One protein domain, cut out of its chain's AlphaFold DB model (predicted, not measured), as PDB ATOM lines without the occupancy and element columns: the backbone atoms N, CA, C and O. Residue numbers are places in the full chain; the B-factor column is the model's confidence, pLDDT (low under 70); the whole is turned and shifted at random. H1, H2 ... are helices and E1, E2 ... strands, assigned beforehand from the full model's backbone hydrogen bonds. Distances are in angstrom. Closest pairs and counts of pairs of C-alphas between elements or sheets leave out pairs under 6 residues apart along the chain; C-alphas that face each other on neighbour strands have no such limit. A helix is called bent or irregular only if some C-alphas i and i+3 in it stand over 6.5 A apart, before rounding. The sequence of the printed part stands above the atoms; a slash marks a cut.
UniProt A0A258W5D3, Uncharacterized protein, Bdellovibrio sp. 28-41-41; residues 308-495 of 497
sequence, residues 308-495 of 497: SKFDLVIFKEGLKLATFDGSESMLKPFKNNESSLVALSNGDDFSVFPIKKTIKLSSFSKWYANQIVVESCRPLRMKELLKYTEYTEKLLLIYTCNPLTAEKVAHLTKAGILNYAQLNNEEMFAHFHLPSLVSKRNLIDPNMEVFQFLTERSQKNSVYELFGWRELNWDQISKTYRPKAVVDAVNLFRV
ATOM      1  N   SER A 308      77.219 144.423 146.710       54.22
ATOM      2  CA  SER A 308      77.454 143.027 147.072       54.22
ATOM      3  C   SER A 308      78.744 142.998 147.878       54.22
ATOM      4  O   SER A 308      79.819 143.250 147.341       54.22
ATOM      5  N   LYS A 309      78.594 142.838 149.195       68.75
ATOM      6  CA  LYS A 309      79.698 142.744 150.134       68.75
ATOM      7  C   LYS A 309      79.956 141.264 150.349       68.75
ATOM      8  O   LYS A 309      79.201 140.608 151.059       68.75
ATOM      9  N   PHE A 310      80.980 140.760 149.685       69.56
ATOM     10  CA  PHE A 310      81.442 139.393 149.834       69.56
ATOM     11  C   PHE A 310      82.360 139.290 151.050       69.56
ATOM     12  O   PHE A 310      83.124 140.209 151.359       69.56
ATOM     13  N   ASP A 311      82.318 138.155 151.729       73.56
ATOM     14  CA  ASP A 311      83.318 137.831 152.740       73.56
ATOM     15  C   ASP A 311      84.644 137.472 152.070       73.56
ATOM     16  O   ASP A 311      85.709 137.886 152.526       73.56
ATOM     17  N   LEU A 312      84.568 136.770 150.938       79.31
ATOM     18  CA  LEU A 312      85.717 136.352 150.151       79.31
ATOM     19  C   LEU A 312      85.364 136.310 148.662       79.31
ATOM     20  O   LEU A 312      84.341 135.739 148.279       79.31
ATOM     21  N   VAL A 313      86.238 136.855 147.820       86.38
ATOM     22  CA  VAL A 313      86.195 136.631 146.366       86.38
ATOM     23  C   VAL A 313      87.517 136.035 145.918       86.38
ATOM     24  O   VAL A 313      88.571 136.586 146.218       86.38
ATOM     25  N   ILE A 314      87.462 134.918 145.199       87.62
ATOM     26  CA  ILE A 314      88.638 134.227 144.662       87.62
ATOM     27  C   ILE A 314      88.655 134.427 143.149       87.62
ATOM     28  O   ILE A 314      87.733 133.995 142.463       87.62
ATOM     29  N   PHE A 315      89.685 135.083 142.625       88.44
ATOM     30  CA  PHE A 315      89.934 135.205 141.192       88.44
ATOM     31  C   PHE A 315      90.864 134.095 140.734       88.44
ATOM     32  O   PHE A 315      91.963 133.938 141.269       88.44
ATOM     33  N   LYS A 316      90.421 133.366 139.710       78.94
ATOM     34  CA  LYS A 316      91.161 132.274 139.093       78.94
ATOM     35  C   LYS A 316      91.232 132.478 137.587       78.94
ATOM     36  O   LYS A 316      90.221 132.429 136.883       78.94
ATOM     37  N   GLU A 317      92.442 132.702 137.096       71.50
ATOM     38  CA  GLU A 317      92.714 132.878 135.670       71.50
ATOM     39  C   GLU A 317      92.385 131.579 134.900       71.50
ATOM     40  O   GLU A 317      92.684 130.475 135.353       71.50
ATOM     41  N   GLY A 318      91.710 131.694 133.750       67.06
ATOM     42  CA  GLY A 318      91.377 130.546 132.890       67.06
ATOM     43  C   GLY A 318      90.223 129.648 133.368       67.06
ATOM     44  O   GLY A 318      89.965 128.609 132.756       67.06
ATOM     45  N   LEU A 319      89.499 130.023 134.429       72.44
ATOM     46  CA  LEU A 319      88.361 129.248 134.925       72.44
ATOM     47  C   LEU A 319      87.143 129.334 133.980       72.44
ATOM     48  O   LEU A 319      86.597 130.407 133.719       72.44
ATOM     49  N   LYS A 320      86.656 128.177 133.511       69.56
ATOM     50  CA  LYS A 320      85.424 128.075 132.710       69.56
ATOM     51  C   LYS A 320      84.193 127.962 133.613       69.56
ATOM     52  O   LYS A 320      83.738 126.866 133.927       69.56
ATOM     53  N   LEU A 321      83.636 129.109 134.002       66.19
ATOM     54  CA  LEU A 321      82.451 129.185 134.867       66.19
ATOM     55  C   LEU A 321      81.142 128.717 134.199       66.19
ATOM     56  O   LEU A 321      80.197 128.360 134.895       66.19
ATOM     57  N   ALA A 322      81.077 128.667 132.865       57.78
ATOM     58  CA  ALA A 322      79.885 128.221 132.131       57.78
ATOM     59  C   ALA A 322      79.571 126.721 132.307       57.78
ATOM     60  O   ALA A 322      78.417 126.316 132.218       57.78
ATOM     61  N   THR A 323      80.589 125.900 132.575       52.28
ATOM     62  CA  THR A 323      80.457 124.457 132.853       52.28
ATOM     63  C   THR A 323      80.531 124.146 134.348       52.28
ATOM     64  O   THR A 323      80.650 122.988 134.738       52.28
ATOM     65  N   PHE A 324      80.525 125.179 135.191       55.66
ATOM     66  CA  PHE A 324      80.759 125.064 136.620       55.66
ATOM     67  C   PHE A 324      79.442 124.775 137.347       55.66
ATOM     68  O   PHE A 324      78.637 125.667 137.596       55.66
ATOM     69  N   ASP A 325      79.223 123.515 137.703       50.78
ATOM     70  CA  ASP A 325      78.007 123.006 138.354       50.78
ATOM     71  C   ASP A 325      77.939 123.290 139.874       50.78
ATOM     72  O   ASP A 325      77.068 122.782 140.584       50.78
ATOM     73  N   GLY A 326      78.879 124.079 140.407       50.41
ATOM     74  CA  GLY A 326      78.994 124.344 141.844       50.41
ATOM     75  C   GLY A 326      79.376 123.110 142.677       50.41
ATOM     76  O   GLY A 326      79.265 123.140 143.909       50.41
ATOM     77  N   SER A 327      79.809 122.016 142.036       45.09
ATOM     78  CA  SER A 327      80.257 120.790 142.700       45.09
ATOM     79  C   SER A 327      81.739 120.801 143.069       45.09
ATOM     80  O   SER A 327      82.151 119.937 143.856       45.09
ATOM     81  N   GLU A 328      82.517 121.777 142.574       52.22
ATOM     82  CA  GLU A 328      83.942 121.860 142.875       52.22
ATOM     83  C   GLU A 328      84.183 121.773 144.383       52.22
ATOM     84  O   GLU A 328      83.574 122.463 145.210       52.22
ATOM     85  N   SER A 329      85.105 120.878 144.729       56.94
ATOM     86  CA  SER A 329      85.539 120.618 146.092       56.94
ATOM     87  C   SER A 329      85.847 121.916 146.838       56.94
ATOM     88  O   SER A 329      85.462 122.022 147.999       56.94
ATOM     89  N   MET A 330      86.435 122.911 146.157       59.78
ATOM     90  CA  MET A 330      86.876 124.203 146.696       59.78
ATOM     91  C   MET A 330      85.864 124.920 147.593       59.78
ATOM     92  O   MET A 330      86.250 125.558 148.570       59.78
ATOM     93  N   LEU A 331      84.574 124.795 147.289       61.41
ATOM     94  CA  LEU A 331      83.519 125.557 147.959       61.41
ATOM     95  C   LEU A 331      82.608 124.667 148.819       61.41
ATOM     96  O   LEU A 331      81.687 125.162 149.472       61.41
ATOM     97  N   LYS A 332      82.924 123.363 148.923       64.56
ATOM     98  CA  LYS A 332      82.316 122.431 149.897       64.56
ATOM     99  C   LYS A 332      82.293 122.971 151.335       64.56
ATOM    100  O   LYS A 332      81.264 122.772 151.977       64.56
ATOM    101  N   PRO A 333      83.328 123.667 151.849       61.41
ATOM    102  CA  PRO A 333      83.303 124.201 153.214       61.41
ATOM    103  C   PRO A 333      82.180 125.216 153.470       61.41
ATOM    104  O   PRO A 333      81.778 125.390 154.619       61.41
ATOM    105  N   PHE A 334      81.657 125.856 152.418       60.28
ATOM    106  CA  PHE A 334      80.606 126.877 152.502       60.28
ATOM    107  C   PHE A 334      79.215 126.338 152.170       60.28
ATOM    108  O   PHE A 334      78.238 127.056 152.350       60.28
ATOM    109  N   LYS A 335      79.089 125.073 151.734       58.19
ATOM    110  CA  LYS A 335      77.786 124.480 151.376       58.19
ATOM    111  C   LYS A 335      76.771 124.508 152.522       58.19
ATOM    112  O   LYS A 335      75.583 124.577 152.239       58.19
ATOM    113  N   ASN A 336      77.245 124.469 153.767       54.72
ATOM    114  CA  ASN A 336      76.406 124.419 154.966       54.72
ATOM    115  C   ASN A 336      76.479 125.708 155.804       54.72
ATOM    116  O   ASN A 336      75.921 125.751 156.895       54.72
ATOM    117  N   ASN A 337      77.205 126.735 155.345       57.12
ATOM    118  CA  ASN A 337      77.298 128.014 156.043       57.12
ATOM    119  C   ASN A 337      76.498 129.073 155.280       57.12
ATOM    120  O   ASN A 337      77.036 129.790 154.441       57.12
ATOM    121  N   GLU A 338      75.206 129.162 155.590       52.53
ATOM    122  CA  GLU A 338      74.251 130.048 154.909       52.53
ATOM    123  C   GLU A 338      74.519 131.544 155.144       52.53
ATOM    124  O   GLU A 338      74.008 132.388 154.412       52.53
ATOM    125  N   SER A 339      75.335 131.884 156.149       53.28
ATOM    126  CA  SER A 339      75.614 133.272 156.538       53.28
ATOM    127  C   SER A 339      76.799 133.920 155.819       53.28
ATOM    128  O   SER A 339      76.926 135.143 155.863       53.28
ATOM    129  N   SER A 340      77.659 133.132 155.166       59.34
ATOM    130  CA  SER A 340      78.870 133.631 154.506       59.34
ATOM    131  C   SER A 340      78.687 133.719 152.994       59.34
ATOM    132  O   SER A 340      78.328 132.733 152.348       59.34
ATOM    133  N   LEU A 341      78.979 134.887 152.418       66.44
ATOM    134  CA  LEU A 341      78.844 135.144 150.985       66.44
ATOM    135  C   LEU A 341      80.217 135.078 150.309       66.44
ATOM    136  O   LEU A 341      81.031 135.996 150.430       66.44
ATOM    137  N   VAL A 342      80.467 133.993 149.577       74.19
ATOM    138  CA  VAL A 342      81.740 133.742 148.880       74.19
ATOM    139  C   VAL A 342      81.499 133.666 147.379       74.19
ATOM    140  O   VAL A 342      80.507 133.078 146.941       74.19
ATOM    141  N   ALA A 343      82.402 134.237 146.583       78.38
ATOM    142  CA  ALA A 343      82.344 134.131 145.129       78.38
ATOM    143  C   ALA A 343      83.651 133.613 144.525       78.38
ATOM    144  O   ALA A 343      84.747 133.949 144.977       78.38
ATOM    145  N   LEU A 344      83.514 132.823 143.463       82.44
ATOM    146  CA  LEU A 344      84.604 132.427 142.579       82.44
ATOM    147  C   LEU A 344      84.460 133.181 141.256       82.44
ATOM    148  O   LEU A 344      83.371 133.214 140.689       82.44
ATOM    149  N   SER A 345      85.542 133.783 140.779       85.25
ATOM    150  CA  SER A 345      85.555 134.663 139.615       85.25
ATOM    151  C   SER A 345      86.566 134.216 138.577       85.25
ATOM    152  O   SER A 345      87.695 133.867 138.921       85.25
ATOM    153  N   ASN A 346      86.188 134.304 137.304       82.38
ATOM    154  CA  ASN A 346      87.125 134.237 136.180       82.38
ATOM    155  C   ASN A 346      87.492 135.629 135.627       82.38
ATOM    156  O   ASN A 346      88.200 135.713 134.630       82.38
ATOM    157  N   GLY A 347      87.014 136.706 136.263       80.94
ATOM    158  CA  GLY A 347      87.188 138.091 135.817       80.94
ATOM    159  C   GLY A 347      85.962 138.679 135.113       80.94
ATOM    160  O   GLY A 347      85.717 139.871 135.266       80.94
ATOM    161  N   ASP A 348      85.162 137.850 134.442       79.75
ATOM    162  CA  ASP A 348      83.968 138.282 133.699       79.75
ATOM    163  C   ASP A 348      82.661 137.853 134.377       79.75
ATOM    164  O   ASP A 348      81.652 138.554 134.299       79.75
ATOM    165  N   ASP A 349      82.684 136.724 135.081       78.19
ATOM    166  CA  ASP A 349      81.549 136.110 135.756       78.19
ATOM    167  C   ASP A 349      81.904 135.759 137.211       78.19
ATOM    168  O   ASP A 349      83.044 135.425 137.534       78.19
ATOM    169  N   PHE A 350      80.899 135.773 138.087       72.69
ATOM    170  CA  PHE A 350      80.955 135.251 139.449       72.69
ATOM    171  C   PHE A 350      80.093 134.005 139.596       72.69
ATOM    172  O   PHE A 350      78.909 134.039 139.288       72.69
ATOM    173  N   SER A 351      80.631 132.941 140.182       73.12
ATOM    174  CA  SER A 351      79.834 131.877 140.795       73.12
ATOM    175  C   SER A 351      79.689 132.161 142.288       73.12
ATOM    176  O   SER A 351      80.678 132.140 143.025       73.12
ATOM    177  N   VAL A 352      78.470 132.493 142.724       67.62
ATOM    178  CA  VAL A 352      78.185 132.985 144.085       67.62
ATOM    179  C   VAL A 352      77.592 131.885 144.964       67.62
ATOM    180  O   VAL A 352      76.654 131.192 144.568       67.62
ATOM    181  N   PHE A 353      78.084 131.773 146.197       62.28
ATOM    182  CA  PHE A 353      77.642 130.809 147.204       62.28
ATOM    183  C   PHE A 353      76.974 131.522 148.386       62.28
ATOM    184  O   PHE A 353      77.453 132.586 148.776       62.28
ATOM    185  N   PRO A 354      75.883 130.962 148.951       52.25
ATOM    186  CA  PRO A 354      75.295 129.642 148.659       52.25
ATOM    187  C   PRO A 354      74.338 129.598 147.448       52.25
ATOM    188  O   PRO A 354      73.794 128.541 147.149       52.25
ATOM    189  N   ILE A 355      74.154 130.712 146.727       53.00
ATOM    190  CA  ILE A 355      73.142 130.897 145.664       53.00
ATOM    191  C   ILE A 355      73.339 129.944 144.456       53.00
ATOM    192  O   ILE A 355      72.403 129.734 143.687       53.00
ATOM    193  N   LYS A 356      74.524 129.324 144.304       57.09
ATOM    194  CA  LYS A 356      74.883 128.336 143.258       57.09
ATOM    195  C   LYS A 356      74.490 128.799 141.850       57.09
ATOM    196  O   LYS A 356      74.002 128.017 141.037       57.09
ATOM    197  N   LYS A 357      74.685 130.087 141.565       58.19
ATOM    198  CA  LYS A 357      74.440 130.668 140.243       58.19
ATOM    199  C   LYS A 357      75.657 131.429 139.757       58.19
ATOM    200  O   LYS A 357      76.285 132.162 140.522       58.19
ATOM    201  N   THR A 358      75.911 131.281 138.462       63.84
ATOM    202  CA  THR A 358      76.828 132.136 137.719       63.84
ATOM    203  C   THR A 358      76.112 133.443 137.376       63.84
ATOM    204  O   THR A 358      75.016 133.435 136.814       63.84
ATOM    205  N   ILE A 359      76.710 134.568 137.749       60.44
ATOM    206  CA  ILE A 359      76.208 135.926 137.566       60.44
ATOM    207  C   ILE A 359      77.297 136.713 136.847       60.44
ATOM    208  O   ILE A 359      78.429 136.752 137.316       60.44
ATOM    209  N   LYS A 360      76.960 137.375 135.738       68.94
ATOM    210  CA  LYS A 360      77.919 138.234 135.030       68.94
ATOM    211  C   LYS A 360      78.400 139.371 135.929       68.94
ATOM    212  O   LYS A 360      77.576 140.022 136.571       68.94
ATOM    213  N   LEU A 361      79.700 139.663 135.926       64.56
ATOM    214  CA  LEU A 361      80.283 140.772 136.686       64.56
ATOM    215  C   LEU A 361      79.674 142.115 136.262       64.56
ATOM    216  O   LEU A 361      79.407 142.967 137.101       64.56
ATOM    217  N   SER A 362      79.356 142.263 134.971       65.12
ATOM    218  CA  SER A 362      78.671 143.440 134.414       65.12
ATOM    219  C   SER A 362      77.278 143.688 134.999       65.12
ATOM    220  O   SER A 362      76.725 144.769 134.820       65.12
ATOM    221  N   SER A 363      76.681 142.692 135.658       53.97
ATOM    222  CA  SER A 363      75.402 142.843 136.355       53.97
ATOM    223  C   SER A 363      75.547 143.573 137.694       53.97
ATOM    224  O   SER A 363      74.539 144.002 138.253       53.97
ATOM    225  N   PHE A 364      76.771 143.722 138.215       56.03
ATOM    226  CA  PHE A 364      77.063 144.508 139.409       56.03
ATOM    227  C   PHE A 364      77.509 145.913 138.997       56.03
ATOM    228  O   PHE A 364      78.514 146.096 138.319       56.03
ATOM    229  N   SER A 365      76.773 146.920 139.449       53.66
ATOM    230  CA  SER A 365      77.123 148.343 139.336       53.66
ATOM    231  C   SER A 365      78.374 148.692 140.154       53.66
ATOM    232  O   SER A 365      79.258 149.389 139.659       53.66
ATOM    233  N   LYS A 366      78.463 148.182 141.392       62.41
ATOM    234  CA  LYS A 366      79.653 148.139 142.260       62.41
ATOM    235  C   LYS A 366      79.585 146.909 143.176       62.41
ATOM    236  O   LYS A 366      78.512 146.386 143.477       62.41
ATOM    237  N   TRP A 367      80.737 146.437 143.640       72.44
ATOM    238  CA  TRP A 367      80.836 145.343 144.607       72.44
ATOM    239  C   TRP A 367      82.068 145.534 145.491       72.44
ATOM    240  O   TRP A 367      82.956 146.320 145.172       72.44
ATOM    241  N   TYR A 368      82.092 144.861 146.636       82.94
ATOM    242  CA  TYR A 368      83.203 144.924 147.576       82.94
ATOM    243  C   TYR A 368      83.414 143.560 148.229       82.94
ATOM    244  O   TYR A 368      82.459 142.822 148.449       82.94
ATOM    245  N   ALA A 369      84.641 143.225 148.600       81.31
ATOM    246  CA  ALA A 369      84.949 142.034 149.374       81.31
ATOM    247  C   ALA A 369      85.793 142.390 150.595       81.31
ATOM    248  O   ALA A 369      86.721 143.194 150.502       81.31
ATOM    249  N   ASN A 370      85.509 141.762 151.740       78.75
ATOM    250  CA  ASN A 370      86.371 141.878 152.921       78.75
ATOM    251  C   ASN A 370      87.798 141.409 152.609       78.75
ATOM    252  O   ASN A 370      88.752 141.977 153.136       78.75
ATOM    253  N   GLN A 371      87.924 140.402 151.741       82.31
ATOM    254  CA  GLN A 371      89.188 139.931 151.208       82.31
ATOM    255  C   GLN A 371      89.022 139.448 149.765       82.31
ATOM    256  O   GLN A 371      88.073 138.729 149.442       82.31
ATOM    257  N   ILE A 372      89.973 139.811 148.909       90.62
ATOM    258  CA  ILE A 372      90.132 139.219 147.579       90.62
ATOM    259  C   ILE A 372      91.350 138.304 147.590       90.62
ATOM    260  O   ILE A 372      92.395 138.656 148.137       90.62
ATOM    261  N   VAL A 373      91.220 137.139 146.968       89.94
ATOM    262  CA  VAL A 373      92.320 136.225 146.665       89.94
ATOM    263  C   VAL A 373      92.527 136.221 145.163       89.94
ATOM    264  O   VAL A 373      91.564 136.077 144.415       89.94
ATOM    265  N   VAL A 374      93.767 136.380 144.722       91.31
ATOM    266  CA  VAL A 374      94.142 136.271 143.311       91.31
ATOM    267  C   VAL A 374      95.138 135.133 143.181       91.31
ATOM    268  O   VAL A 374      96.236 135.202 143.736       91.31
ATOM    269  N   GLU A 375      94.742 134.099 142.448       86.94
ATOM    270  CA  GLU A 375      95.638 133.037 142.005       86.94
ATOM    271  C   GLU A 375      96.224 133.420 140.652       86.94
ATOM    272  O   GLU A 375      95.488 133.734 139.713       86.94
ATOM    273  N   SER A 376      97.549 133.379 140.538       86.44
ATOM    274  CA  SER A 376      98.201 133.538 139.244       86.44
ATOM    275  C   SER A 376      99.403 132.616 139.115       86.44
ATOM    276  O   SER A 376     100.224 132.499 140.026       86.44
ATOM    277  N   CYS A 377      99.502 131.979 137.951       83.69
ATOM    278  CA  CYS A 377     100.651 131.180 137.536       83.69
ATOM    279  C   CYS A 377     101.709 132.012 136.795       83.69
ATOM    280  O   CYS A 377     102.753 131.484 136.416       83.69
ATOM    281  N   ARG A 378     101.441 133.306 136.578       86.88
ATOM    282  CA  ARG A 378     102.362 134.261 135.959       86.88
ATOM    283  C   ARG A 378     102.764 135.347 136.960       86.88
ATOM    284  O   ARG A 378     101.987 135.675 137.859       86.88
ATOM    285  N   PRO A 379     103.950 135.952 136.806       83.56
ATOM    286  CA  PRO A 379     104.304 137.133 137.575       83.56
ATOM    287  C   PRO A 379     103.294 138.263 137.329       83.56
ATOM    288  O   PRO A 379     102.994 138.620 136.185       83.56
ATOM    289  N   LEU A 380     102.747 138.816 138.413       88.56
ATOM    290  CA  LEU A 380     101.895 140.002 138.364       88.56
ATOM    291  C   LEU A 380     102.729 141.257 138.598       88.56
ATOM    292  O   LEU A 380     103.680 141.245 139.384       88.56
ATOM    293  N   ARG A 381     102.337 142.360 137.958       90.38
ATOM    294  CA  ARG A 381     102.943 143.685 138.160       90.38
ATOM    295  C   ARG A 381     102.171 144.517 139.181       90.38
ATOM    296  O   ARG A 381     100.962 144.345 139.349       90.38
ATOM    297  N   MET A 382     102.830 145.499 139.795       86.06
ATOM    298  CA  MET A 382     102.214 146.379 140.802       86.06
ATOM    299  C   MET A 382     100.937 147.075 140.303       86.06
ATOM    300  O   MET A 382      99.948 147.157 141.034       86.06
ATOM    301  N   LYS A 383     100.892 147.511 139.037       86.81
ATOM    302  CA  LYS A 383      99.682 148.113 138.441       86.81
ATOM    303  C   LYS A 383      98.468 147.185 138.410       86.81
ATOM    304  O   LYS A 383      97.340 147.670 138.396       86.81
ATOM    305  N   GLU A 384      98.677 145.871 138.364       88.88
ATOM    306  CA  GLU A 384      97.592 144.888 138.336       88.88
ATOM    307  C   GLU A 384      96.963 144.719 139.722       88.88
ATOM    308  O   GLU A 384      95.744 144.600 139.809       88.88
ATOM    309  N   LEU A 385      97.753 144.823 140.799       86.88
ATOM    310  CA  LEU A 385      97.245 144.835 142.178       86.88
ATOM    311  C   LEU A 385      96.332 146.038 142.437       86.88
ATOM    312  O   LEU A 385      95.296 145.920 143.090       86.88
ATOM    313  N   LEU A 386      96.711 147.207 141.914       83.75
ATOM    314  CA  LEU A 386      95.998 148.460 142.169       83.75
ATOM    315  C   LEU A 386      94.571 148.464 141.605       83.75
ATOM    316  O   LEU A 386      93.729 149.205 142.108       83.75
ATOM    317  N   LYS A 387      94.263 147.606 140.624       86.88
ATOM    318  CA  LYS A 387      92.898 147.437 140.098       86.88
ATOM    319  C   LYS A 387      91.914 146.956 141.167       86.88
ATOM    320  O   LYS A 387      90.729 147.243 141.071       86.88
ATOM    321  N   TYR A 388      92.397 146.260 142.196       88.75
ATOM    322  CA  TYR A 388      91.554 145.717 143.263       88.75
ATOM    323  C   TYR A 388      91.222 146.729 144.367       88.75
ATOM    324  O   TYR A 388      90.387 146.446 145.221       88.75
ATOM    325  N   THR A 389      91.836 147.916 144.347       83.56
ATOM    326  CA  THR A 389      91.696 148.940 145.402       83.56
ATOM    327  C   THR A 389      90.277 149.494 145.523       83.56
ATOM    328  O   THR A 389      89.877 149.941 146.594       83.56
ATOM    329  N   GLU A 390      89.496 149.422 144.446       80.31
ATOM    330  CA  GLU A 390      88.089 149.833 144.427       80.31
ATOM    331  C   GLU A 390      87.150 148.766 145.012       80.31
ATOM    332  O   GLU A 390      86.011 149.073 145.367       80.31
ATOM    333  N   TYR A 391      87.635 147.526 145.148       82.69
ATOM    334  CA  TYR A 391      86.829 146.350 145.478       82.69
ATOM    335  C   TYR A 391      87.214 145.699 146.812       82.69
ATOM    336  O   TYR A 391      86.443 144.898 147.330       82.69
ATOM    337  N   THR A 392      88.376 146.005 147.399       85.88
ATOM    338  CA  THR A 392      88.774 145.470 148.711       85.88
ATOM    339  C   THR A 392      89.835 146.318 149.407       85.88
ATOM    340  O   THR A 392      90.639 146.992 148.769       85.88
ATOM    341  N   GLU A 393      89.892 146.225 150.731       82.00
ATOM    342  CA  GLU A 393      91.022 146.695 151.536       82.00
ATOM    343  C   GLU A 393      92.138 145.645 151.650       82.00
ATOM    344  O   GLU A 393      93.291 146.006 151.893       82.00
ATOM    345  N   LYS A 394      91.817 144.354 151.476       85.00
ATOM    346  CA  LYS A 394      92.734 143.232 151.715       85.00
ATOM    347  C   LYS A 394      92.855 142.347 150.485       85.00
ATOM    348  O   LYS A 394      91.888 141.719 150.056       85.00
ATOM    349  N   LEU A 395      94.069 142.247 149.962       90.81
ATOM    350  CA  LEU A 395      94.371 141.426 148.796       90.81
ATOM    351  C   LEU A 395      95.401 140.365 149.164       90.81
ATOM    352  O   LEU A 395      96.513 140.694 149.567       90.81
ATOM    353  N   LEU A 396      95.041 139.099 149.005       90.75
ATOM    354  CA  LEU A 396      95.969 137.980 149.075       90.75
ATOM    355  C   LEU A 396      96.342 137.561 147.653       90.75
ATOM    356  O   LEU A 396      95.514 137.025 146.923       90.75
ATOM    357  N   LEU A 397      97.592 137.793 147.272       91.50
ATOM    358  CA  LEU A 397      98.158 137.267 146.039       91.50
ATOM    359  C   LEU A 397      98.851 135.937 146.332       91.50
ATOM    360  O   LEU A 397      99.707 135.894 147.214       91.50
ATOM    361  N   ILE A 398      98.524 134.890 145.579       89.38
ATOM    362  CA  ILE A 398      99.168 133.575 145.664       89.38
ATOM    363  C   ILE A 398      99.777 133.261 144.301       89.38
ATOM    364  O   ILE A 398      99.072 133.236 143.289       89.38
ATOM    365  N   TYR A 399     101.085 133.022 144.278       88.25
ATOM    366  CA  TYR A 399     101.779 132.563 143.082       88.25
ATOM    367  C   TYR A 399     101.783 131.041 143.056       88.25
ATOM    368  O   TYR A 399     102.518 130.389 143.803       88.25
ATOM    369  N   THR A 400     100.922 130.474 142.218       82.88
ATOM    370  CA  THR A 400     100.748 129.029 142.098       82.88
ATOM    371  C   THR A 400     100.234 128.660 140.711       82.88
ATOM    372  O   THR A 400      99.359 129.321 140.153       82.88
ATOM    373  N   CYS A 401     100.764 127.567 140.161       78.81
ATOM    374  CA  CYS A 401     100.180 126.884 139.002       78.81
ATOM    375  C   CYS A 401      99.174 125.806 139.427       78.81
ATOM    376  O   CYS A 401      98.386 125.331 138.610       78.81
ATOM    377  N   ASN A 402      99.206 125.415 140.704       75.31
ATOM    378  CA  ASN A 402      98.290 124.446 141.280       75.31
ATOM    379  C   ASN A 402      97.037 125.176 141.776       75.31
ATOM    380  O   ASN A 402      97.173 126.135 142.541       75.31
ATOM    381  N   PRO A 403      95.831 124.729 141.393       68.56
ATOM    382  CA  PRO A 403      94.603 125.352 141.865       68.56
ATOM    383  C   PRO A 403      94.485 125.224 143.388       68.56
ATOM    384  O   PRO A 403      94.871 124.193 143.958       68.56
ATOM    385  N   LEU A 404      93.912 126.235 144.050       71.00
ATOM    386  CA  LEU A 404      93.538 126.089 145.457       71.00
ATOM    387  C   LEU A 404      92.610 124.880 145.645       71.00
ATOM    388  O   LEU A 404      91.845 124.490 144.765       71.00
ATOM    389  N   THR A 405      92.691 124.248 146.813       71.69
ATOM    390  CA  THR A 405      91.804 123.140 147.181       71.69
ATOM    391  C   THR A 405      90.784 123.604 148.217       71.69
ATOM    392  O   THR A 405      90.970 124.615 148.895       71.69
ATOM    393  N   ALA A 406      89.705 122.832 148.376       66.88
ATOM    394  CA  ALA A 406      88.673 123.020 149.408       66.88
ATOM    395  C   ALA A 406      89.235 123.319 150.788       66.88
ATOM    396  O   ALA A 406      88.782 124.215 151.494       66.88
ATOM    397  N   GLU A 407      90.229 122.529 151.153       71.00
ATOM    398  CA  GLU A 407      90.875 122.560 152.444       71.00
ATOM    399  C   GLU A 407      91.619 123.880 152.651       71.00
ATOM    400  O   GLU A 407      91.416 124.558 153.657       71.00
ATOM    401  N   LYS A 408      92.380 124.326 151.645       74.62
ATOM    402  CA  LYS A 408      93.110 125.599 151.689       74.62
ATOM    403  C   LYS A 408      92.173 126.799 151.831       74.62
ATOM    404  O   LYS A 408      92.419 127.684 152.651       74.62
ATOM    405  N   VAL A 409      91.061 126.804 151.094       69.56
ATOM    406  CA  VAL A 409      90.038 127.860 151.194       69.56
ATOM    407  C   VAL A 409      89.321 127.816 152.555       69.56
ATOM    408  O   VAL A 409      89.060 128.863 153.155       69.56
ATOM    409  N   ALA A 410      89.040 126.624 153.094       64.88
ATOM    410  CA  ALA A 410      88.472 126.464 154.435       64.88
ATOM    411  C   ALA A 410      89.390 127.040 155.520       64.88
ATOM    412  O   ALA A 410      88.919 127.709 156.439       64.88
ATOM    413  N   HIS A 411      90.699 126.803 155.414       68.56
ATOM    414  CA  HIS A 411      91.682 127.318 156.365       68.56
ATOM    415  C   HIS A 411      91.760 128.841 156.328       68.56
ATOM    416  O   HIS A 411      91.737 129.477 157.384       68.56
ATOM    417  N   LEU A 412      91.772 129.422 155.126       68.38
ATOM    418  CA  LEU A 412      91.808 130.870 154.949       68.38
ATOM    419  C   LEU A 412      90.587 131.554 155.574       68.38
ATOM    420  O   LEU A 412      90.718 132.577 156.239       68.38
ATOM    421  N   THR A 413      89.402 130.979 155.382       63.00
ATOM    422  CA  THR A 413      88.138 131.578 155.832       63.00
ATOM    423  C   THR A 413      87.830 131.356 157.306       63.00
ATOM    424  O   THR A 413      87.337 132.273 157.954       63.00
ATOM    425  N   LYS A 414      88.124 130.175 157.862       61.41
ATOM    426  CA  LYS A 414      87.822 129.872 159.274       61.41
ATOM    427  C   LYS A 414      88.858 130.411 160.251       61.41
ATOM    428  O   LYS A 414      88.509 130.727 161.382       61.41
ATOM    429  N   ALA A 415      90.122 130.468 159.841       60.78
ATOM    430  CA  ALA A 415      91.242 130.724 160.747       60.78
ATOM    431  C   ALA A 415      92.202 131.819 160.247       60.78
ATOM    432  O   ALA A 415      93.184 132.140 160.915       60.78
ATOM    433  N   GLY A 416      91.908 132.426 159.093       67.12
ATOM    434  CA  GLY A 416      92.637 133.574 158.572       67.12
ATOM    435  C   GLY A 416      93.972 133.236 157.903       67.12
ATOM    436  O   GLY A 416      94.381 132.084 157.753       67.12
ATOM    437  N   ILE A 417      94.673 134.296 157.491       74.62
ATOM    438  CA  ILE A 417      95.891 134.213 156.675       74.62
ATOM    439  C   ILE A 417      97.076 133.537 157.381       74.62
ATOM    440  O   ILE A 417      97.875 132.871 156.732       74.62
ATOM    441  N   LEU A 418      97.191 133.669 158.707       73.12
ATOM    442  CA  LEU A 418      98.285 133.049 159.462       73.12
ATOM    443  C   LEU A 418      98.159 131.524 159.476       73.12
ATOM    444  O   LEU A 418      99.147 130.830 159.246       73.12
ATOM    445  N   ASN A 419      96.943 131.007 159.672       72.00
ATOM    446  CA  ASN A 419      96.704 129.568 159.640       72.00
ATOM    447  C   ASN A 419      96.844 129.007 158.218       72.00
ATOM    448  O   ASN A 419      97.419 127.941 158.018       72.00
ATOM    449  N   TYR A 420      96.390 129.763 157.210       77.25
ATOM    450  CA  TYR A 420      96.673 129.437 155.813       77.25
ATOM    451  C   TYR A 420      98.182 129.296 155.568       77.25
ATOM    452  O   TYR A 420      98.617 128.304 154.986       77.25
ATOM    453  N   ALA A 421      98.978 130.256 156.042       78.56
ATOM    454  CA  ALA A 421     100.420 130.262 155.841       78.56
ATOM    455  C   ALA A 421     101.116 129.066 156.506       78.56
ATOM    456  O   ALA A 421     101.946 128.431 155.860       78.56
ATOM    457  N   GLN A 422     100.750 128.737 157.749       78.62
ATOM    458  CA  GLN A 422     101.308 127.609 158.513       78.62
ATOM    459  C   GLN A 422     101.089 126.252 157.834       78.62
ATOM    460  O   GLN A 422     101.948 125.372 157.898       78.62
ATOM    461  N   LEU A 423      99.930 126.077 157.198       76.25
ATOM    462  CA  LEU A 423      99.523 124.804 156.605       76.25
ATOM    463  C   LEU A 423      99.958 124.664 155.138       76.25
ATOM    464  O   LEU A 423     100.033 123.550 154.632       76.25
ATOM    465  N   ASN A 424     100.293 125.768 154.463       76.25
ATOM    466  CA  ASN A 424     100.663 125.789 153.044       76.25
ATOM    467  C   ASN A 424     102.088 126.295 152.848       76.25
ATOM    468  O   ASN A 424     102.296 127.345 152.251       76.25
ATOM    469  N   ASN A 425     103.079 125.574 153.373       76.88
ATOM    470  CA  ASN A 425     104.460 126.057 153.526       76.88
ATOM    471  C   ASN A 425     105.263 126.258 152.230       76.88
ATOM    472  O   ASN A 425     106.313 126.897 152.263       76.88
ATOM    473  N   GLU A 426     104.788 125.728 151.109       78.25
ATOM    474  CA  GLU A 426     105.538 125.687 149.846       78.25
ATOM    475  C   GLU A 426     105.174 126.829 148.887       78.25
ATOM    476  O   GLU A 426     105.901 127.098 147.932       78.25
ATOM    477  N   GLU A 427     104.072 127.532 149.151       84.19
ATOM    478  CA  GLU A 427     103.539 128.553 148.252       84.19
ATOM    479  C   GLU A 427     104.132 129.932 148.532       84.19
ATOM    480  O   GLU A 427     104.244 130.360 149.689       84.19
ATOM    481  N   MET A 428     104.456 130.648 147.455       88.50
ATOM    482  CA  MET A 428     104.744 132.075 147.513       88.50
ATOM    483  C   MET A 428     103.438 132.855 147.563       88.50
ATOM    484  O   MET A 428     102.536 132.647 146.749       88.50
ATOM    485  N   PHE A 429     103.338 133.779 148.507       90.62
ATOM    486  CA  PHE A 429     102.157 134.615 148.644       90.62
ATOM    487  C   PHE A 429     102.502 135.958 149.279       90.62
ATOM    488  O   PHE A 429     103.507 136.102 149.975       90.62
ATOM    489  N   ALA A 430     101.639 136.943 149.074       89.69
ATOM    490  CA  ALA A 430     101.737 138.236 149.727       89.69
ATOM    491  C   ALA A 430     100.344 138.764 150.063       89.69
ATOM    492  O   ALA A 430      99.446 138.789 149.220       89.69
ATOM    493  N   HIS A 431     100.162 139.178 151.313       89.38
ATOM    494  CA  HIS A 431      98.930 139.764 151.811       89.38
ATOM    495  C   HIS A 431      99.102 141.275 151.960       89.38
ATOM    496  O   HIS A 431      99.844 141.749 152.822       89.38
ATOM    497  N   PHE A 432      98.397 142.024 151.123       86.75
ATOM    498  CA  PHE A 432      98.472 143.475 151.036       86.75
ATOM    499  C   PHE A 432      97.307 144.148 151.750       86.75
ATOM    500  O   PHE A 432      96.165 143.687 151.686       86.75
ATOM    501  N   HIS A 433      97.600 145.299 152.347       84.50
ATOM    502  CA  HIS A 433      96.605 146.302 152.697       84.50
ATOM    503  C   HIS A 433      96.592 147.372 151.600       84.50
ATOM    504  O   HIS A 433      97.479 148.228 151.513       84.50
ATOM    505  N   LEU A 434      95.590 147.302 150.729       84.19
ATOM    506  CA  LEU A 434      95.529 148.112 149.517       84.19
ATOM    507  C   LEU A 434      95.484 149.629 149.774       84.19
ATOM    508  O   LEU A 434      96.197 150.341 149.068       84.19
ATOM    509  N   PRO A 435      94.763 150.165 150.781       79.62
ATOM    510  CA  PRO A 435      94.785 151.603 151.065       79.62
ATOM    511  C   PRO A 435      96.184 152.118 151.425       79.62
ATOM    512  O   PRO A 435      96.624 153.154 150.922       79.62
ATOM    513  N   SER A 436      96.919 151.358 152.245       78.81
ATOM    514  CA  SER A 436      98.312 151.668 152.588       78.81
ATOM    515  C   SER A 436      99.208 151.622 151.351       78.81
ATOM    516  O   SER A 436     100.029 152.518 151.156       78.81
ATOM    517  N   LEU A 437      99.016 150.629 150.478       77.56
ATOM    518  CA  LEU A 437      99.754 150.514 149.222       77.56
ATOM    519  C   LEU A 437      99.485 151.704 148.283       77.56
ATOM    520  O   LEU A 437     100.419 152.283 147.730       77.56
ATOM    521  N   VAL A 438      98.222 152.123 148.152       81.75
ATOM    522  CA  VAL A 438      97.805 153.273 147.329       81.75
ATOM    523  C   VAL A 438      98.421 154.574 147.827       81.75
ATOM    524  O   VAL A 438      98.854 155.383 147.007       81.75
ATOM    525  N   SER A 439      98.539 154.767 149.145       77.00
ATOM    526  CA  SER A 439      99.186 155.960 149.716       77.00
ATOM    527  C   SER A 439     100.647 156.135 149.271       77.00
ATOM    528  O   SER A 439     101.185 157.240 149.314       77.00
ATOM    529  N   LYS A 440     101.280 155.052 148.800       75.00
ATOM    530  CA  LYS A 440     102.656 155.009 148.295       75.00
ATOM    531  C   LYS A 440     102.740 154.821 146.779       75.00
ATOM    532  O   LYS A 440     103.838 154.690 146.252       75.00
ATOM    533  N   ARG A 441     101.612 154.860 146.055       76.69
ATOM    534  CA  ARG A 441     101.533 154.578 144.609       76.69
ATOM    535  C   ARG A 441     102.535 155.373 143.771       76.69
ATOM    536  O   ARG A 441     103.113 154.810 142.856       76.69
ATOM    537  N   ASN A 442     102.742 156.652 144.082       76.56
ATOM    538  CA  ASN A 442     103.641 157.526 143.313       76.56
ATOM    539  C   ASN A 442     105.122 157.168 143.467       76.56
ATOM    540  O   ASN A 442     105.950 157.660 142.712       76.56
ATOM    541  N   LEU A 443     105.450 156.351 144.465       74.38
ATOM    542  CA  LEU A 443     106.811 155.941 144.767       74.38
ATOM    543  C   LEU A 443     107.098 154.511 144.261       74.38
ATOM    544  O   LEU A 443     108.244 154.078 144.263       74.38
ATOM    545  N   ILE A 444     106.064 153.775 143.839       75.12
ATOM    546  CA  ILE A 444     106.155 152.388 143.370       75.12
ATOM    547  C   ILE A 444     106.191 152.391 141.844       75.12
ATOM    548  O   ILE A 444     105.279 152.930 141.217       75.12
ATOM    549  N   ASP A 445     107.182 151.730 141.236       82.06
ATOM    550  CA  ASP A 445     107.168 151.502 139.788       82.06
ATOM    551  C   ASP A 445     105.975 150.591 139.416       82.06
ATOM    552  O   ASP A 445     105.926 149.422 139.819       82.06
ATOM    553  N   PRO A 446     104.992 151.085 138.634       83.94
ATOM    554  CA  PRO A 446     103.816 150.307 138.252       83.94
ATOM    555  C   PRO A 446     104.138 149.072 137.396       83.94
ATOM    556  O   PRO A 446     103.288 148.181 137.284       83.94
ATOM    557  N   ASN A 447     105.311 149.018 136.758       86.25
ATOM    558  CA  ASN A 447     105.724 147.917 135.891       86.25
ATOM    559  C   ASN A 447     106.573 146.855 136.594       86.25
ATOM    560  O   ASN A 447     106.781 145.801 135.995       86.25
ATOM    561  N   MET A 448     106.999 147.097 137.832       84.88
ATOM    562  CA  MET A 448     107.782 146.137 138.605       84.88
ATOM    563  C   MET A 448     106.939 144.922 139.004       84.88
ATOM    564  O   MET A 448     105.742 145.042 139.299       84.88
ATOM    565  N   GLU A 449     107.560 143.743 138.997       87.44
ATOM    566  CA  GLU A 449     106.922 142.497 139.415       87.44
ATOM    567  C   GLU A 449     106.810 142.419 140.938       87.44
ATOM    568  O   GLU A 449     107.753 142.712 141.672       87.44
ATOM    569  N   VAL A 450     105.640 141.995 141.421       87.06
ATOM    570  CA  VAL A 450     105.278 142.046 142.845       87.06
ATOM    571  C   VAL A 450     106.222 141.207 143.707       87.06
ATOM    572  O   VAL A 450     106.704 141.672 144.736       87.06
ATOM    573  N   PHE A 451     106.488 139.964 143.303       85.62
ATOM    574  CA  PHE A 451     107.338 139.065 144.084       85.62
ATOM    575  C   PHE A 451     108.821 139.397 143.945       85.62
ATOM    576  O   PHE A 451     109.532 139.303 144.937       85.62
ATOM    577  N   GLN A 452     109.271 139.879 142.781       80.69
ATOM    578  CA  GLN A 452     110.633 140.394 142.618       80.69
ATOM    579  C   GLN A 452     110.893 141.552 143.590       80.69
ATOM    580  O   GLN A 452     111.872 141.528 144.334       80.69
ATOM    581  N   PHE A 453     109.960 142.504 143.652       76.56
ATOM    582  CA  PHE A 453     110.005 143.625 144.584       76.56
ATOM    583  C   PHE A 453     110.090 143.160 146.055       76.56
ATOM    584  O   PHE A 453     110.829 143.737 146.847       76.56
ATOM    585  N   LEU A 454     109.378 142.095 146.442       79.81
ATOM    586  CA  LEU A 454     109.417 141.554 147.812       79.81
ATOM    587  C   LEU A 454     110.675 140.717 148.123       79.81
ATOM    588  O   LEU A 454     111.063 140.600 149.288       79.81
ATOM    589  N   THR A 455     111.317 140.123 147.112       76.94
ATOM    590  CA  THR A 455     112.548 139.315 147.255       76.94
ATOM    591  C   THR A 455     113.803 140.172 147.423       76.94
ATOM    592  O   THR A 455     114.825 139.721 147.941       76.94
ATOM    593  N   GLU A 456     113.719 141.439 147.055       69.25
ATOM    594  CA  GLU A 456     114.798 142.415 147.036       69.25
ATOM    595  C   GLU A 456     115.125 142.972 148.457       69.25
ATOM    596  O   GLU A 456     114.976 144.150 148.773       69.25
ATOM    597  N   ARG A 457     115.595 142.082 149.348       57.25
ATOM    598  CA  ARG A 457     115.700 142.184 150.832       57.25
ATOM    599  C   ARG A 457     116.793 143.099 151.426       57.25
ATOM    600  O   ARG A 457     117.189 142.921 152.578       57.25
ATOM    601  N   SER A 458     117.337 144.054 150.685       53.94
ATOM    602  CA  SER A 458     118.436 144.898 151.190       53.94
ATOM    603  C   SER A 458     117.913 146.067 152.047       53.94
ATOM    604  O   SER A 458     117.003 146.774 151.631       53.94
ATOM    605  N   GLN A 459     118.517 146.333 153.217       47.81
ATOM    606  CA  GLN A 459     118.224 147.528 154.043       47.81
ATOM    607  C   GLN A 459     118.514 148.854 153.317       47.81
ATOM    608  O   GLN A 459     117.983 149.890 153.702       47.81
ATOM    609  N   LYS A 460     119.353 148.830 152.271       52.16
ATOM    610  CA  LYS A 460     119.610 149.974 151.382       52.16
ATOM    611  C   LYS A 460     118.657 150.015 150.186       52.16
ATOM    612  O   LYS A 460     118.843 150.834 149.293       52.16
ATOM    613  N   ASN A 461     117.702 149.089 150.113       60.19
ATOM    614  CA  ASN A 461     116.772 149.024 149.006       60.19
ATOM    615  C   ASN A 461     115.636 150.026 149.202       60.19
ATOM    616  O   ASN A 461     115.078 150.155 150.294       60.19
ATOM    617  N   SER A 462     115.263 150.656 148.094       59.91
ATOM    618  CA  SER A 462     114.105 151.531 147.941       59.91
ATOM    619  C   SER A 462     112.849 150.990 148.634       59.91
ATOM    620  O   SER A 462     112.113 151.765 149.226       59.91
ATOM    621  N   VAL A 463     112.642 149.668 148.671       62.19
ATOM    622  CA  VAL A 463     111.499 148.995 149.315       62.19
ATOM    623  C   VAL A 463     111.356 149.283 150.816       62.19
ATOM    624  O   VAL A 463     110.254 149.597 151.278       62.19
ATOM    625  N   TYR A 464     112.448 149.179 151.585       65.06
ATOM    626  CA  TYR A 464     112.426 149.386 153.041       65.06
ATOM    627  C   TYR A 464     112.116 150.844 153.385       65.06
ATOM    628  O   TYR A 464     111.319 151.117 154.285       65.06
ATOM    629  N   GLU A 465     112.703 151.771 152.629       63.50
ATOM    630  CA  GLU A 465     112.470 153.208 152.757       63.50
ATOM    631  C   GLU A 465     111.037 153.581 152.348       63.50
ATOM    632  O   GLU A 465     110.327 154.284 153.070       63.50
ATOM    633  N   LEU A 466     110.564 153.026 151.233       65.94
ATOM    634  CA  LEU A 466     109.253 153.284 150.648       65.94
ATOM    635  C   LEU A 466     108.095 152.895 151.572       65.94
ATOM    636  O   LEU A 466     107.155 153.678 151.769       65.94
ATOM    637  N   PHE A 467     108.168 151.699 152.158       65.75
ATOM    638  CA  PHE A 467     107.157 151.194 153.087       65.75
ATOM    639  C   PHE A 467     107.452 151.509 154.556       65.75
ATOM    640  O   PHE A 467     106.629 151.214 155.424       65.75
ATOM    641  N   GLY A 468     108.586 152.150 154.853       62.12
ATOM    642  CA  GLY A 468     108.985 152.488 156.217       62.12
ATOM    643  C   GLY A 468     109.128 151.251 157.104       62.12
ATOM    644  O   GLY A 468     108.727 151.281 158.272       62.12
ATOM    645  N   TRP A 469     109.631 150.151 156.537       71.25
ATOM    646  CA  TRP A 469     109.902 148.920 157.271       71.25
ATOM    647  C   TRP A 469     111.078 149.156 158.210       71.25
ATOM    648  O   TRP A 469     112.179 149.488 157.780       71.25
ATOM    649  N   ARG A 470     110.840 148.994 159.510       65.00
ATOM    650  CA  ARG A 470     111.882 149.130 160.535       65.00
ATOM    651  C   ARG A 470     112.593 147.807 160.777       65.00
ATOM    652  O   ARG A 470     113.804 147.770 160.944       65.00
ATOM    653  N   GLU A 471     111.822 146.724 160.779       70.69
ATOM    654  CA  GLU A 471     112.276 145.357 161.031       70.69
ATOM    655  C   GLU A 471     111.518 144.406 160.095       70.69
ATOM    656  O   GLU A 471     110.335 144.620 159.812       70.69
ATOM    657  N   LEU A 472     112.183 143.343 159.639       74.75
ATOM    658  CA  LEU A 472     111.549 142.244 158.916       74.75
ATOM    659  C   LEU A 472     111.752 140.960 159.718       74.75
ATOM    660  O   LEU A 472     112.845 140.398 159.726       74.75
ATOM    661  N   ASN A 473     110.702 140.513 160.403       78.88
ATOM    662  CA  ASN A 473     110.776 139.354 161.284       78.88
ATOM    663  C   ASN A 473     110.333 138.102 160.528       78.88
ATOM    664  O   ASN A 473     109.244 138.073 159.952       78.88
ATOM    665  N   TRP A 474     111.178 137.072 160.536       81.94
ATOM    666  CA  TRP A 474     110.811 135.744 160.055       81.94
ATOM    667  C   TRP A 474     110.145 134.955 161.182       81.94
ATOM    668  O   TRP A 474     110.763 134.683 162.212       81.94
ATOM    669  N   ASP A 475     108.886 134.583 160.984       80.00
ATOM    670  CA  ASP A 475     108.159 133.685 161.873       80.00
ATOM    671  C   ASP A 475     108.463 132.235 161.483       80.00
ATOM    672  O   ASP A 475     108.114 131.782 160.392       80.00
ATOM    673  N   GLN A 476     109.106 131.499 162.391       79.12
ATOM    674  CA  GLN A 476     109.492 130.103 162.180       79.12
ATOM    675  C   GLN A 476     108.297 129.143 162.098       79.12
ATOM    676  O   GLN A 476     108.392 128.117 161.427       79.12
ATOM    677  N   ILE A 477     107.176 129.461 162.754       74.56
ATOM    678  CA  ILE A 477     105.989 128.598 162.809       74.56
ATOM    679  C   ILE A 477     105.216 128.713 161.501       74.56
ATOM    680  O   ILE A 477     104.891 127.710 160.872       74.56
ATOM    681  N   SER A 478     104.931 129.942 161.071       73.75
ATOM    682  CA  SER A 478     104.222 130.183 159.813       73.75
ATOM    683  C   SER A 478     105.135 130.176 158.591       73.75
ATOM    684  O   SER A 478     104.632 130.163 157.470       73.75
ATOM    685  N   LYS A 479     106.461 130.165 158.775       81.81
ATOM    686  CA  LYS A 479     107.471 130.316 157.715       81.81
ATOM    687  C   LYS A 479     107.192 131.540 156.847       81.81
ATOM    688  O   LYS A 479     107.121 131.436 155.624       81.81
ATOM    689  N   THR A 480     106.940 132.686 157.465       85.00
ATOM    690  CA  THR A 480     106.597 133.920 156.743       85.00
ATOM    691  C   THR A 480     107.376 135.109 157.252       85.00
ATOM    692  O   THR A 480     107.839 135.140 158.391       85.00
ATOM    693  N   TYR A 481     107.487 136.118 156.398       82.94
ATOM    694  CA  TYR A 481     107.969 137.428 156.779       82.94
ATOM    695  C   TYR A 481     106.804 138.307 157.218       82.94
ATOM    696  O   TYR A 481     105.820 138.485 156.490       82.94
ATOM    697  N   ARG A 482     106.953 138.899 158.403       81.69
ATOM    698  CA  ARG A 482     106.065 139.932 158.927       81.69
ATOM    699  C   ARG A 482     106.864 141.222 159.120       81.69
ATOM    700  O   ARG A 482     107.672 141.298 160.052       81.69
ATOM    701  N   PRO A 483     106.692 142.224 158.244       74.69
ATOM    702  CA  PRO A 483     107.350 143.506 158.423       74.69
ATOM    703  C   PRO A 483     106.720 144.263 159.595       74.69
ATOM    704  O   PRO A 483     105.523 144.157 159.862       74.69
ATOM    705  N   LYS A 484     107.538 145.045 160.293       68.06
ATOM    706  CA  LYS A 484     107.097 146.029 161.282       68.06
ATOM    707  C   LYS A 484     107.263 147.404 160.652       68.06
ATOM    708  O   LYS A 484     108.392 147.872 160.484       68.06
ATOM    709  N   ALA A 485     106.157 148.024 160.261       63.50
ATOM    710  CA  ALA A 485     106.166 149.244 159.467       63.50
ATOM    711  C   ALA A 485     105.428 150.392 160.163       63.50
ATOM    712  O   ALA A 485     104.620 150.187 161.065       63.50
ATOM    713  N   VAL A 486     105.708 151.624 159.732       56.06
ATOM    714  CA  VAL A 486     104.863 152.790 160.064       56.06
ATOM    715  C   VAL A 486     103.579 152.779 159.221       56.06
ATOM    716  O   VAL A 486     102.556 153.319 159.630       56.06
ATOM    717  N   VAL A 487     103.636 152.146 158.043       58.94
ATOM    718  CA  VAL A 487     102.525 151.972 157.106       58.94
ATOM    719  C   VAL A 487     102.487 150.502 156.683       58.94
ATOM    720  O   VAL A 487     103.310 150.061 155.882       58.94
ATOM    721  N   ASP A 488     101.527 149.741 157.208       66.31
ATOM    722  CA  ASP A 488     101.397 148.295 156.969       66.31
ATOM    723  C   ASP A 488     100.825 147.996 155.571       66.31
ATOM    724  O   ASP A 488      99.711 147.512 155.430       66.31
ATOM    725  N   ALA A 489     101.543 148.345 154.498       75.38
ATOM    726  CA  ALA A 489     101.112 148.049 153.124       75.38
ATOM    727  C   ALA A 489     101.181 146.553 152.789       75.38
ATOM    728  O   ALA A 489     100.386 146.057 151.991       75.38
ATOM    729  N   VAL A 490     102.105 145.835 153.428       80.25
ATOM    730  CA  VAL A 490     102.257 144.383 153.331       80.25
ATOM    731  C   VAL A 490     102.152 143.823 154.739       80.25
ATOM    732  O   VAL A 490     102.970 144.141 155.594       80.25
ATOM    733  N   ASN A 491     101.138 143.001 154.984       77.38
ATOM    734  CA  ASN A 491     100.857 142.439 156.302       77.38
ATOM    735  C   ASN A 491     101.698 141.189 156.582       77.38
ATOM    736  O   ASN A 491     102.184 140.988 157.692       77.38
ATOM    737  N   LEU A 492     101.801 140.314 155.581       85.19
ATOM    738  CA  LEU A 492     102.455 139.012 155.670       85.19
ATOM    739  C   LEU A 492     102.846 138.567 154.267       85.19
ATOM    740  O   LEU A 492     102.039 138.714 153.346       85.19
ATOM    741  N   PHE A 493     104.029 137.993 154.093       87.75
ATOM    742  CA  PHE A 493     104.409 137.417 152.807       87.75
ATOM    743  C   PHE A 493     105.385 136.249 152.946       87.75
ATOM    744  O   PHE A 493     106.106 136.122 153.936       87.75
ATOM    745  N   ARG A 494     105.428 135.405 151.918       88.38
ATOM    746  CA  ARG A 494     106.459 134.397 151.693       88.38
ATOM    747  C   ARG A 494     106.913 134.491 150.246       88.38
ATOM    748  O   ARG A 494     106.091 134.456 149.336       88.38
ATOM    749  N   VAL A 495     108.222 134.569 150.048       84.25
ATOM    750  CA  VAL A 495     108.852 134.454 148.730       84.25
ATOM    751  C   VAL A 495     109.860 133.311 148.776       84.25
ATOM    752  O   VAL A 495     110.517 133.123 149.806       84.25
TER     753      VAL A 495
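What this domain is: This is residues 308 to 495 of the 497 residues of an uncharacterized protein of Bdellovibrio sp. 28-41-41 (UniProt A0A258W5D3). A twisted sheet of eight strands runs along the length of the domain, with H3 across one face and H2 and H5 over the opposite face. The meander E3, E4 and E5 makes one end of the sheet; at the other end the hairpin of E10 and E11, with H6 by it, sits beside the last strand, E12. The short pair E1 and E6 leads at sharp bends into E2 and E7. The printed part has 188 residues with six named helices and twelve named strands, in the order E1 E2 H1 E3 E4 E5 E6 E7 H2 E8 H3 E9 H4 H5 H6 E10 E11 E12; the large sheet is mixed, in the order E5 E4 E3 E2 E7 E8 E9 E12. The class is mixed, helices and strands, and the whole is compact, with a radius of gyration of the C-alphas of 16.7 A and spans of 51 by 36 by 28 A.

How they stand to each other: E1, residues 308 to 310, and E6, residues 367 to 369, are parallel neighbours, with N 310 and O 368 2.8 A apart. E1 runs on into E2, residues 312 to 316, at 85 degrees, and E6 into E7, residues 372 to 376, at 83 degrees. E2 and E7 are parallel, with N 315 and O 373 2.8 A apart. E2, H1, residues 329 to 334, and E3, residues 342 to 345, form a strand-helix-strand unit, two parallel neighbour strands with a helix between them along the chain; its crossover is right-handed, and N 345 and O 314 are 2.8 A apart. E3, E4, residues 349 to 353, and E5, residues 357 to 360, form a meander, each strand the antiparallel neighbour of the one before, with N 351 and O 344 2.8 A apart and N 359 and O 350 2.7 A apart. E7, H2, residues 382 to 390, and E8, residues 394 to 399, form a second such unit, also right-handed, with N 396 and O 372 2.8 A apart. H2 lies over E8 at a height over the sheet of 9.6 A. H3, residues 406 to 423, is on the opposite face at a height of 9.9 A and has a kink of 142 degrees near residue 416. With residues 406 to 410 alone it touches H1, about perpendicular at 82 degrees; the closest C-alphas are those of Met 330 and Ala 406, 3.5 A apart. E9, residues 428 to 433, is antiparallel to E8, with N 432 and O 395 2.8 A apart, and to E12, residues 490 to 494, with N 431 and O 492 2.8 A apart. H4, residues 434 to 439, only grazes the sheet and touches H2, closest at the C-alphas of Thr 389 and Leu 434, 5.7 A. H5, residues 450 to 455, is on the same face as H2, at a height of 9.0 A. H6, residues 462 to 467, is not on that sheet; its C-alpha 467 is 6.7 A from C-alpha 485 of E11, residues 480 to 485. E10, residues 469 to 475, and E11 form an antiparallel hairpin, with N 482 and O 473 2.9 A apart, and the closest C-alphas of E11 and E12, those of Arg 482 and Leu 492, are 4.9 A apart. These N and O pairs are within hydrogen-bond range. So is every O i to N i+4 pair in H4, H5 and H6, against 11 of 14 in H3, 1 of 5 in H2, which has 4 of 6 O i to N i+3 pairs, and 0 of 2 in H1, which has 2 of 3.

Where its parts are: E1 begins at C-alpha 308, (77.454, 143.027, 147.072). The longer elements are E9 at 17.2 A, E8 at 16.4 A, E10 at 16.0 A, E11 at 15.6 A and H2 at 15.0 A. H1, H2 and H3 are irregular: C-alphas 330 and 333 are 7.4 A apart, 414 and 417 are 9.5 A apart, and in H2, only just, 387 and 390 are 6.9 A apart. E12 ends at C-alpha 494, (106.459, 134.397, 151.693).

The domain as a whole: The C-alphas farthest apart are those of Asp 325 and Lys 460, at 51.3 A. The printed part has no cut. The link from E2 to H1 is long, with 12 residues. The mean pLDDT of the printed part is 73.6, and 70 residues are under 70, among them residues 320 to 341, 352 to 366 and 456 to 468.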